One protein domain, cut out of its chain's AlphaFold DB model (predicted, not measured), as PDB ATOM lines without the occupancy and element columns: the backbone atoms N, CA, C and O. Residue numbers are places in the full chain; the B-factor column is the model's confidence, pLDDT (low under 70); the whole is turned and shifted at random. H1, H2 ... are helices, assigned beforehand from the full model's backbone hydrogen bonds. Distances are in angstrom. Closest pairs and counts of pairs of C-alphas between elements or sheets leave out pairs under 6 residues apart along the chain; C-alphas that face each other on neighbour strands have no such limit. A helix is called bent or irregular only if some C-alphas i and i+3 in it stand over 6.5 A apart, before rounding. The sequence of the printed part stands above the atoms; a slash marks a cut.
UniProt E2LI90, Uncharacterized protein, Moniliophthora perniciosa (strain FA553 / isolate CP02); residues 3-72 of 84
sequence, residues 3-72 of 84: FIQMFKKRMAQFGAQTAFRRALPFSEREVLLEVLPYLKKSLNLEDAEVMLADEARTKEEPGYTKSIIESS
ATOM      1  N   PHE A   3      71.054 137.243  80.426       81.25
ATOM      2  CA  PHE A   3      71.630 137.389  79.085       81.25
ATOM      3  C   PHE A   3      72.864 138.304  79.046       81.25
ATOM      4  O   PHE A   3      73.911 137.910  78.545       81.25
ATOM      5  N   ILE A   4      72.777 139.508  79.624       83.62
ATOM      6  CA  ILE A   4      73.877 140.491  79.597       83.62
ATOM      7  C   ILE A   4      75.106 139.957  80.345       83.62
ATOM      8  O   ILE A   4      76.234 140.188  79.919       83.62
ATOM      9  N   GLN A   5      74.900 139.223  81.442       87.00
ATOM     10  CA  GLN A   5      75.999 138.631  82.208       87.00
ATOM     11  C   GLN A   5      76.683 137.499  81.435       87.00
ATOM     12  O   GLN A   5      77.910 137.461  81.355       87.00
ATOM     13  N   MET A   6      75.898 136.623  80.801       82.06
ATOM     14  CA  MET A   6      76.429 135.572  79.934       82.06
ATOM     15  C   MET A   6      77.189 136.162  78.739       82.06
ATOM     16  O   MET A   6      78.279 135.698  78.411       82.06
ATOM     17  N   PHE A   7      76.664 137.231  78.139       82.56
ATOM     18  CA  PHE A   7      77.295 137.915  77.015       82.56
ATOM     19  C   PHE A   7      78.633 138.558  77.406       82.56
ATOM     20  O   PHE A   7      79.642 138.327  76.741       82.56
ATOM     21  N   LYS A   8      78.684 139.279  78.537       87.38
ATOM     22  CA  LYS A   8      79.931 139.840  79.086       87.38
ATOM     23  C   LYS A   8      80.967 138.755  79.387       87.38
ATOM     24  O   LYS A   8      82.139 138.931  79.064       87.38
ATOM     25  N   LYS A   9      80.541 137.616  79.948       86.31
ATOM     26  CA  LYS A   9      81.417 136.457  80.178       86.31
ATOM     27  C   LYS A   9      81.992 135.920  78.863       86.31
ATOM     28  O   LYS A   9      83.192 135.679  78.784       86.31
ATOM     29  N   ARG A  10      81.166 135.799  77.818       81.75
ATOM     30  CA  ARG A  10      81.599 135.365  76.479       81.75
ATOM     31  C   ARG A  10      82.613 136.332  75.857       81.75
ATOM     32  O   ARG A  10      83.620 135.882  75.324       81.75
ATOM     33  N   MET A  11      82.385 137.645  75.981       85.44
ATOM     34  CA  MET A  11      83.331 138.678  75.527       85.44
ATOM     35  C   MET A  11      84.679 138.584  76.243       85.44
ATOM     36  O   MET A  11      85.714 138.716  75.596       85.44
ATOM     37  N   ALA A  12      84.674 138.341  77.556       87.75
ATOM     38  CA  ALA A  12      85.902 138.178  78.328       87.75
ATOM     39  C   ALA A  12      86.684 136.912  77.936       87.75
ATOM     40  O   ALA A  12      87.908 136.924  77.968       87.75
ATOM     41  N   GLN A  13      85.991 135.834  77.556       85.00
ATOM     42  CA  GLN A  13      86.617 134.555  77.199       85.00
ATOM     43  C   GLN A  13      87.148 134.508  75.763       85.00
ATOM     44  O   GLN A  13      88.225 133.971  75.532       85.00
ATOM     45  N   PHE A  14      86.400 135.045  74.797       82.62
ATOM     46  CA  PHE A  14      86.682 134.846  73.368       82.62
ATOM     47  C   PHE A  14      86.921 136.147  72.590       82.62
ATOM     48  O   PHE A  14      87.123 136.119  71.375       82.62
ATOM     49  N   GLY A  15      86.880 137.293  73.274       84.31
ATOM     50  CA  GLY A  15      86.973 138.617  72.669       84.31
ATOM     51  C   GLY A  15      85.638 139.129  72.122       84.31
ATOM     52  O   GLY A  15      84.679 138.384  71.904       84.31
ATOM     53  N   ALA A  16      85.571 140.444  71.890       83.25
ATOM     54  CA  ALA A  16      84.356 141.111  71.425       83.25
ATOM     55  C   ALA A  16      83.892 140.579  70.061       83.25
ATOM     56  O   ALA A  16      82.729 140.220  69.910       83.25
ATOM     57  N   GLN A  17      84.800 140.472  69.086       82.00
ATOM     58  CA  GLN A  17      84.465 140.052  67.722       82.00
ATOM     59  C   GLN A  17      83.781 138.677  67.694       82.00
ATOM     60  O   GLN A  17      82.735 138.515  67.068       82.00
ATOM     61  N   THR A  18      84.329 137.712  68.430       79.88
ATOM     62  CA  THR A  18      83.773 136.362  68.552       79.88
ATOM     63  C   THR A  18      82.465 136.346  69.331       79.88
ATOM     64  O   THR A  18      81.543 135.647  68.943       79.88
ATOM     65  N   ALA A  19      82.344 137.129  70.405       78.19
ATOM     66  CA  ALA A  19      81.111 137.187  71.186       78.19
ATOM     67  C   ALA A  19      79.939 137.815  70.409       78.19
ATOM     68  O   ALA A  19      78.795 137.402  70.593       78.19
ATOM     69  N   PHE A  20      80.215 138.791  69.535       81.88
ATOM     70  CA  PHE A  20      79.212 139.389  68.647       81.88
ATOM     71  C   PHE A  20      78.877 138.503  67.446       81.88
ATOM     72  O   PHE A  20      77.751 138.546  66.945       81.88
ATOM     73  N   ARG A  21      79.818 137.668  66.995       78.50
ATOM     74  CA  ARG A  21      79.536 136.621  66.016       78.50
ATOM     75  C   ARG A  21      78.651 135.584  66.711       78.50
ATOM     76  O   ARG A  21      79.099 134.866  67.593       78.50
ATOM     77  N   ARG A  22      77.365 135.517  66.353       77.75
ATOM     78  CA  ARG A  22      76.382 134.571  66.931       77.75
ATOM     79  C   ARG A  22      76.626 133.120  66.470       77.75
ATOM     80  O   ARG A  22      75.694 132.436  66.072       77.75
ATOM     81  N   ALA A  23      77.880 132.679  66.484       83.12
ATOM     82  CA  ALA A  23      78.356 131.365  66.081       83.12
ATOM     83  C   ALA A  23      79.441 130.896  67.062       83.12
ATOM     84  O   ALA A  23      79.987 131.688  67.835       83.12
ATOM     85  N   LEU A  24      79.757 129.604  67.040       85.69
ATOM     86  CA  LEU A  24      80.875 129.073  67.810       85.69
ATOM     87  C   LEU A  24      82.221 129.555  67.234       85.69
ATOM     88  O   LEU A  24      82.319 129.814  66.033       85.69
ATOM     89  N   PRO A  25      83.274 129.664  68.067       87.75
ATOM     90  CA  PRO A  25      84.619 130.008  67.603       87.75
ATOM     91  C   PRO A  25      85.323 128.887  66.824       87.75
ATOM     92  O   PRO A  25      86.472 129.061  66.434       87.75
ATOM     93  N   PHE A  26      84.667 127.744  66.625       90.31
ATOM     94  CA  PHE A  26      85.200 126.563  65.954       90.31
ATOM     95  C   PHE A  26      84.092 125.852  65.166       90.31
ATOM     96  O   PHE A  26      82.904 126.127  65.357       90.31
ATOM     97  N   SER A  27      84.489 124.928  64.291       92.19
ATOM     98  CA  SER A  27      83.579 124.040  63.567       92.19
ATOM     99  C   SER A  27      83.173 122.872  64.467       92.19
ATOM    100  O   SER A  27      83.952 121.954  64.707       92.19
ATOM    101  N   GLU A  28      81.955 122.914  65.004       94.44
ATOM    102  CA  GLU A  28      81.436 121.858  65.887       94.44
ATOM    103  C   GLU A  28      81.362 120.500  65.185       94.44
ATOM    104  O   GLU A  28      81.724 119.484  65.772       94.44
ATOM    105  N   ARG A  29      80.988 120.491  63.899       94.94
ATOM    106  CA  ARG A  29      80.959 119.281  63.069       94.94
ATOM    107  C   ARG A  29      82.332 118.609  62.998       94.94
ATOM    108  O   ARG A  29      82.410 117.401  63.177       94.94
ATOM    109  N   GLU A  30      83.393 119.370  62.737       96.44
ATOM    110  CA  GLU A  30      84.758 118.827  62.640       96.44
ATOM    111  C   GLU A  30      85.208 118.227  63.971       96.44
ATOM    112  O   GLU A  30      85.637 117.078  64.007       96.44
ATOM    113  N   VAL A  31      85.012 118.956  65.073       96.56
ATOM    114  CA  VAL A  31      85.374 118.476  66.415       96.56
ATOM    115  C   VAL A  31      84.610 117.200  66.776       96.56
ATOM    116  O   VAL A  31      85.195 116.253  67.298       96.56
ATOM    117  N   LEU A  32      83.307 117.139  66.486       95.94
ATOM    118  CA  LEU A  32      82.509 115.943  66.749       95.94
ATOM    119  C   LEU A  32      82.978 114.752  65.911       95.94
ATOM    120  O   LEU A  32      83.056 113.651  66.447       95.94
ATOM    121  N   LEU A  33      83.333 114.959  64.640       96.88
ATOM    122  CA  LEU A  33      83.874 113.905  63.776       96.88
ATOM    123  C   LEU A  33      85.227 113.378  64.276       96.88
ATOM    124  O   LEU A  33      85.453 112.171  64.237       96.88
ATOM    125  N   GLU A  34      86.102 114.247  64.789       97.25
ATOM    126  CA  GLU A  34      87.389 113.841  65.372       97.25
ATOM    127  C   GLU A  34      87.215 112.984  66.635       97.25
ATOM    128  O   GLU A  34      87.951 112.018  66.850       97.25
ATOM    129  N   VAL A  35      86.224 113.309  67.471       96.19
ATOM    130  CA  VAL A  35      85.971 112.621  68.749       96.19
ATOM    131  C   VAL A  35      85.037 111.408  68.585       96.19
ATOM    132  O   VAL A  35      84.988 110.536  69.458       96.19
ATOM    133  N   LEU A  36      84.336 111.285  67.454       95.94
ATOM    134  CA  LEU A  36      83.357 110.228  67.177       95.94
ATOM    135  C   LEU A  36      83.880 108.798  67.415       95.94
ATOM    136  O   LEU A  36      83.170 108.027  68.064       95.94
ATOM    137  N   PRO A  37      85.109 108.416  66.996       96.62
ATOM    138  CA  PRO A  37      85.625 107.069  67.250       96.62
ATOM    139  C   PRO A  37      85.757 106.762  68.745       96.62
ATOM    140  O   PRO A  37      85.500 105.639  69.186       96.62
ATOM    141  N   TYR A  38      86.128 107.769  69.541       96.88
ATOM    142  CA  TYR A  38      86.215 107.643  70.991       96.88
ATOM    143  C   TYR A  38      84.831 107.488  71.627       96.88
ATOM    144  O   TYR A  38      84.662 106.629  72.494       96.88
ATOM    145  N   LEU A  39      83.835 108.264  71.183       94.56
ATOM    146  CA  LEU A  39      82.454 108.152  71.669       94.56
ATOM    147  C   LEU A  39      81.860 106.783  71.348       94.56
ATOM    148  O   LEU A  39      81.353 106.120  72.249       94.56
ATOM    149  N   LYS A  40      82.008 106.324  70.100       95.81
ATOM    150  CA  LYS A  40      81.547 105.005  69.647       95.81
ATOM    151  C   LYS A  40      82.106 103.887  70.526       95.81
ATOM    152  O   LYS A  40      81.354 103.051  71.021       95.81
ATOM    153  N   LYS A  41      83.417 103.916  70.798       96.88
ATOM    154  CA  LYS A  41      84.076 102.935  71.670       96.88
ATOM    155  C   LYS A  41      83.630 103.047  73.131       96.88
ATOM    156  O   LYS A  41      83.377 102.029  73.764       96.88
ATOM    157  N   SER A  42      83.558 104.260  73.673       96.69
ATOM    158  CA  SER A  42      83.275 104.483  75.100       96.69
ATOM    159  C   SER A  42      81.824 104.182  75.467       96.69
ATOM    160  O   SER A  42      81.556 103.725  76.572       96.69
ATOM    161  N   LEU A  43      80.900 104.420  74.536       94.06
ATOM    162  CA  LEU A  43      79.474 104.140  74.692       94.06
ATOM    163  C   LEU A  43      79.090 102.739  74.187       94.06
ATOM    164  O   LEU A  43      77.921 102.375  74.260       94.06
ATOM    165  N   ASN A  44      80.064 101.956  73.707       94.56
ATOM    166  CA  ASN A  44      79.875 100.610  73.165       94.56
ATOM    167  C   ASN A  44      78.783 100.549  72.077       94.56
ATOM    168  O   ASN A  44      77.900  99.693  72.111       94.56
ATOM    169  N   LEU A  45      78.837 101.491  71.132       93.75
ATOM    170  CA  LEU A  45      77.892 101.591  70.022       93.75
ATOM    171  C   LEU A  45      78.413 100.821  68.804       93.75
ATOM    172  O   LEU A  45      79.602 100.893  68.476       93.75
ATOM    173  N   GLU A  46      77.517 100.129  68.102       94.50
ATOM    174  CA  GLU A  46      77.846  99.475  66.831       94.50
ATOM    175  C   GLU A  46      78.118 100.496  65.728       94.50
ATOM    176  O   GLU A  46      79.063 100.325  64.951       94.50
ATOM    177  N   ASP A  47      77.358 101.597  65.706       92.69
ATOM    178  CA  ASP A  47      77.601 102.719  64.814       92.69
ATOM    179  C   ASP A  47      77.256 104.084  65.416       92.69
ATOM    180  O   ASP A  47      76.555 104.176  66.423       92.69
ATOM    181  N   ALA A  48      77.822 105.142  64.833       94.06
ATOM    182  CA  ALA A  48      77.560 106.519  65.225       94.06
ATOM    183  C   ALA A  48      77.748 107.458  64.025       94.06
ATOM    184  O   ALA A  48      78.746 107.363  63.312       94.06
ATOM    185  N   GLU A  49      76.824 108.402  63.846       93.44
ATOM    186  CA  GLU A  49      76.868 109.409  62.785       93.44
ATOM    187  C   GLU A  49      76.720 110.827  63.354       93.44
ATOM    188  O   GLU A  49      76.050 111.050  64.361       93.44
ATOM    189  N   VAL A  50      77.353 111.798  62.693       95.12
ATOM    190  CA  VAL A  50      77.213 113.230  62.990       95.12
ATOM    191  C   VAL A  50      76.613 113.894  61.762       95.12
ATOM    192  O   VAL A  50      77.183 113.813  60.675       95.12
ATOM    193  N   MET A  51      75.483 114.573  61.936       93.88
ATOM    194  CA  MET A  51      74.771 115.260  60.857       93.88
ATOM    195  C   MET A  51      74.495 116.707  61.224       93.88
ATOM    196  O   MET A  51      74.315 117.047  62.394       93.88
ATOM    197  N   LEU A  52      74.413 117.562  60.206       94.50
ATOM    198  CA  LEU A  52      73.866 118.899  60.399       94.50
ATOM    199  C   LEU A  52      72.349 118.819  60.597       94.50
ATOM    200  O   LEU A  52      71.674 118.007  59.966       94.50
ATOM    201  N   ALA A  53      71.801 119.712  61.424       92.56
ATOM    202  CA  ALA A  53      70.359 119.775  61.662       92.56
ATOM    203  C   ALA A  53      69.562 119.936  60.353       92.56
ATOM    204  O   ALA A  53      68.514 119.318  60.188       92.56
ATOM    205  N   ASP A  54      70.082 120.704  59.391       91.94
ATOM    206  CA  ASP A  54      69.439 120.884  58.086       91.94
ATOM    207  C   ASP A  54      69.489 119.621  57.211       91.94
ATOM    208  O   ASP A  54      68.519 119.333  56.514       91.94
ATOM    209  N   GLU A  55      70.564 118.829  57.288       92.31
ATOM    210  CA  GLU A  55      70.648 117.523  56.620       92.31
ATOM    211  C   GLU A  55      69.625 116.556  57.246       92.31
ATOM    212  O   GLU A  55      68.848 115.918  56.533       92.31
ATOM    213  N   ALA A  56      69.539 116.522  58.580       91.31
ATOM    214  CA  ALA A  56      68.608 115.669  59.318       91.31
ATOM    215  C   ALA A  56      67.129 115.984  59.022       91.31
ATOM    216  O   ALA A  56      66.312 115.069  58.994       91.31
ATOM    217  N   ARG A  57      66.776 117.250  58.743       89.06
ATOM    218  CA  ARG A  57      65.402 117.656  58.372       89.06
ATOM    219  C   ARG A  57      64.894 117.018  57.085       89.06
ATOM    220  O   ARG A  57      63.685 116.945  56.896       89.06
ATOM    221  N   THR A  58      65.794 116.618  56.193       90.25
ATOM    222  CA  THR A  58      65.426 116.011  54.906       90.25
ATOM    223  C   THR A  58      65.180 114.505  54.988       90.25
ATOM    224  O   THR A  58      64.694 113.925  54.021       90.25
ATOM    225  N   LYS A  59      65.492 113.866  56.124       87.25
ATOM    226  CA  LYS A  59      65.294 112.429  56.332       87.25
ATOM    227  C   LYS A  59      63.951 112.171  57.022       87.25
ATOM    228  O   LYS A  59      63.673 112.741  58.070       87.25
ATOM    229  N   GLU A  60      63.149 111.267  56.461       79.44
ATOM    230  CA  GLU A  60      61.837 110.864  57.010       79.44
ATOM    231  C   GLU A  60      61.870 109.481  57.697       79.44
ATOM    232  O   GLU A  60      60.844 108.830  57.886       79.44
ATOM    233  N   GLU A  61      63.055 109.004  58.076       83.25
ATOM    234  CA  GLU A  61      63.233 107.684  58.688       83.25
ATOM    235  C   GLU A  61      62.971 107.692  60.213       83.25
ATOM    236  O   GLU A  61      63.076 108.739  60.869       83.25
ATOM    237  N   PRO A  62      62.670 106.528  60.825       80.81
ATOM    238  CA  PRO A  62      62.481 106.415  62.270       80.81
ATOM    239  C   PRO A  62      63.667 106.971  63.064       80.81
ATOM    240  O   PRO A  62      64.805 106.565  62.854       80.81
ATOM    241  N   GLY A  63      63.380 107.890  63.990       81.81
ATOM    242  CA  GLY A  63      64.354 108.583  64.841       81.81
ATOM    243  C   GLY A  63      64.859 109.925  64.289       81.81
ATOM    244  O   GLY A  63      65.684 110.574  64.926       81.81
ATOM    245  N   TYR A  64      64.394 110.372  63.117       88.25
ATOM    246  CA  TYR A  64      64.571 111.753  62.648       88.25
ATOM    247  C   TYR A  64      63.326 112.570  62.991       88.25
ATOM    248  O   TYR A  64      62.525 112.940  62.137       88.25
ATOM    249  N   THR A  65      63.104 112.805  64.286       90.50
ATOM    250  CA  THR A  65      61.917 113.543  64.732       90.50
ATOM    251  C   THR A  65      62.146 115.048  64.667       90.50
ATOM    252  O   THR A  65      63.202 115.565  65.029       90.50
ATOM    253  N   LYS A  66      61.118 115.802  64.270       89.38
ATOM    254  CA  LYS A  66      61.189 117.269  64.280       89.38
ATOM    255  C   LYS A  66      61.568 117.813  65.664       89.38
ATOM    256  O   LYS A  66      62.384 118.721  65.757       89.38
ATOM    257  N   SER A  67      61.040 117.206  66.729       90.69
ATOM    258  CA  SER A  67      61.326 117.590  68.114       90.69
ATOM    259  C   SER A  67      62.800 117.475  68.490       90.69
ATOM    260  O   SER A  67      63.294 118.344  69.202       90.69
ATOM    261  N   ILE A  68      63.504 116.433  68.030       91.50
ATOM    262  CA  ILE A  68      64.923 116.265  68.368       91.50
ATOM    263  C   ILE A  68      65.824 117.148  67.511       91.50
ATOM    264  O   ILE A  68      66.824 117.673  67.983       91.50
ATOM    265  N   ILE A  69      65.444 117.371  66.254       93.25
ATOM    266  CA  ILE A  69      66.205 118.241  65.361       93.25
ATOM    267  C   ILE A  69      66.094 119.703  65.817       93.25
ATOM    268  O   ILE A  69      67.079 120.436  65.795       93.25
ATOM    269  N   GLU A  70      64.908 120.131  66.259       91.69
ATOM    270  CA  GLU A  70      64.673 121.495  66.747       91.69
ATOM    271  C   GLU A  70      65.262 121.770  68.135       91.69
ATOM    272  O   GLU A  70      65.446 122.936  68.476       91.69
ATOM    273  N   SER A  71      65.587 120.740  68.923       92.69
ATOM    274  CA  SER A  71      66.259 120.919  70.216       92.69
ATOM    275  C   SER A  71      67.777 121.093  70.100       92.69
ATOM    276  O   SER A  71      68.418 121.482  71.076       92.69
ATOM    277  N   SER A  72      68.355 120.829  68.923       92.62
ATOM    278  CA  SER A  72      69.787 120.990  68.679       92.62
ATOM    279  C   SER A  72      70.147 122.465  68.497       92.62
ATOM    280  O   SER A  72      69.671 123.130  67.576       92.62
TER     281      SER A  72
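AT A GLANCE: This is residues 3 to 72 of the 84 residues of an uncharacterized protein of Moniliophthora perniciosa (strain FA553 / isolate CP02) (UniProt E2LI90). The model is an open hook of helices with a hollow middle: a small head of two helices, H1 and H2, stands at one end, residues 21 to 27 cross as an arm to the single helix H3, and beyond H3 the chain turns and residues 48 to 52 fold back toward a second small pair, H4 and H5. H3 touches no other helix and comes between the two pairs along the chain, and residues 58 to 63, in the link from H4 to H5, stick out as a loop. The printed part has 70 residues with five named helices, in the order H1, H2, H3, H4, H5, and no named strand; its class is all helix, with 41 residues in the helices. It is only just loose, close to extended, with a radius of gyration of the C-alphas of 16.2 A, and the C-alphas span 41 by 28 by 17 A along their three main axes.

HOW THE PARTS SIT: Begin at the first printed residue with H1, residues 3 to 14, and go on to H2, residues 16 to 20. H1 and H2 touch, and on the side of H1 it is residues 7 to 11 alone that do so; look at Met 11 and Ala 19, the closest C-alphas of the two, 5.1 A apart. Their centres are 9.1 A apart. Further along you come to H3, residues 28 to 42, which touches no helix: it is apart from H1 and from H2. Next come H4, residues 53 to 56, and H5, residues 66 to 70, and H3 is apart from both of these as well. H4 and H5 only just touch, with 3 pairs of C-alphas within 8 A; the closest C-alphas are those of Ala 53 and Ile 69, 5.8 A apart. Their centres are 9.8 A apart. H1 is apart from H4 and H5, and H2 is apart from them too. In the backbone of H1, H2 and H5 you will find every O i to N i+4 pair within hydrogen-bond range; in H3 it is 9 of 11, and H4 is too short for such a pair, but its one O i to N i+3 pair is within range.

IN THESE COORDINATES: Find C-alpha 3 at (71.630, 137.389, 79.085); from there H1 runs 16.3 A to C-alpha 14 at (86.682, 134.846, 73.368). After Gly 15, H2 goes from Ala 16 to Phe 20. Then look for C-alpha 28 at (81.436, 121.858, 65.887), where H3 begins; it is the longest helix by residues, with 15, and measures 19.8 A to C-alpha 42. H3 is irregular, with C-alphas 34 and 37 lying 7.2 A apart. H4 goes from Ala 53 to Ala 56, and H5 from Lys 66 to Glu 70, where C-alpha 70 stands at (64.673, 121.495, 66.747).

THE WHOLE: The two C-alphas farthest apart are those of Ile 4 and Glu 46, at 43.1 A, while the first and last printed C-alphas, those of Phe 3 and Ser 72, are 19.5 A apart. The centre of H3 is the nearest to the mean of the C-alphas, at 11.4 A, and that of H1 is the farthest, at 19.8 A. The printed part has no cut. The link from H1 to H2 is tight, with 1 residue; the links from H2 to H3, H3 to H4 and H4 to H5 are short, with 7, 10 and 9 residues. Residues 58 to 63, in the last of these, stand free. The mean pLDDT of the printed part is 89.4, and no printed residue is under 70; it is lowest in H2, with a mean of 81, and highest in H3, with 96, among the helices.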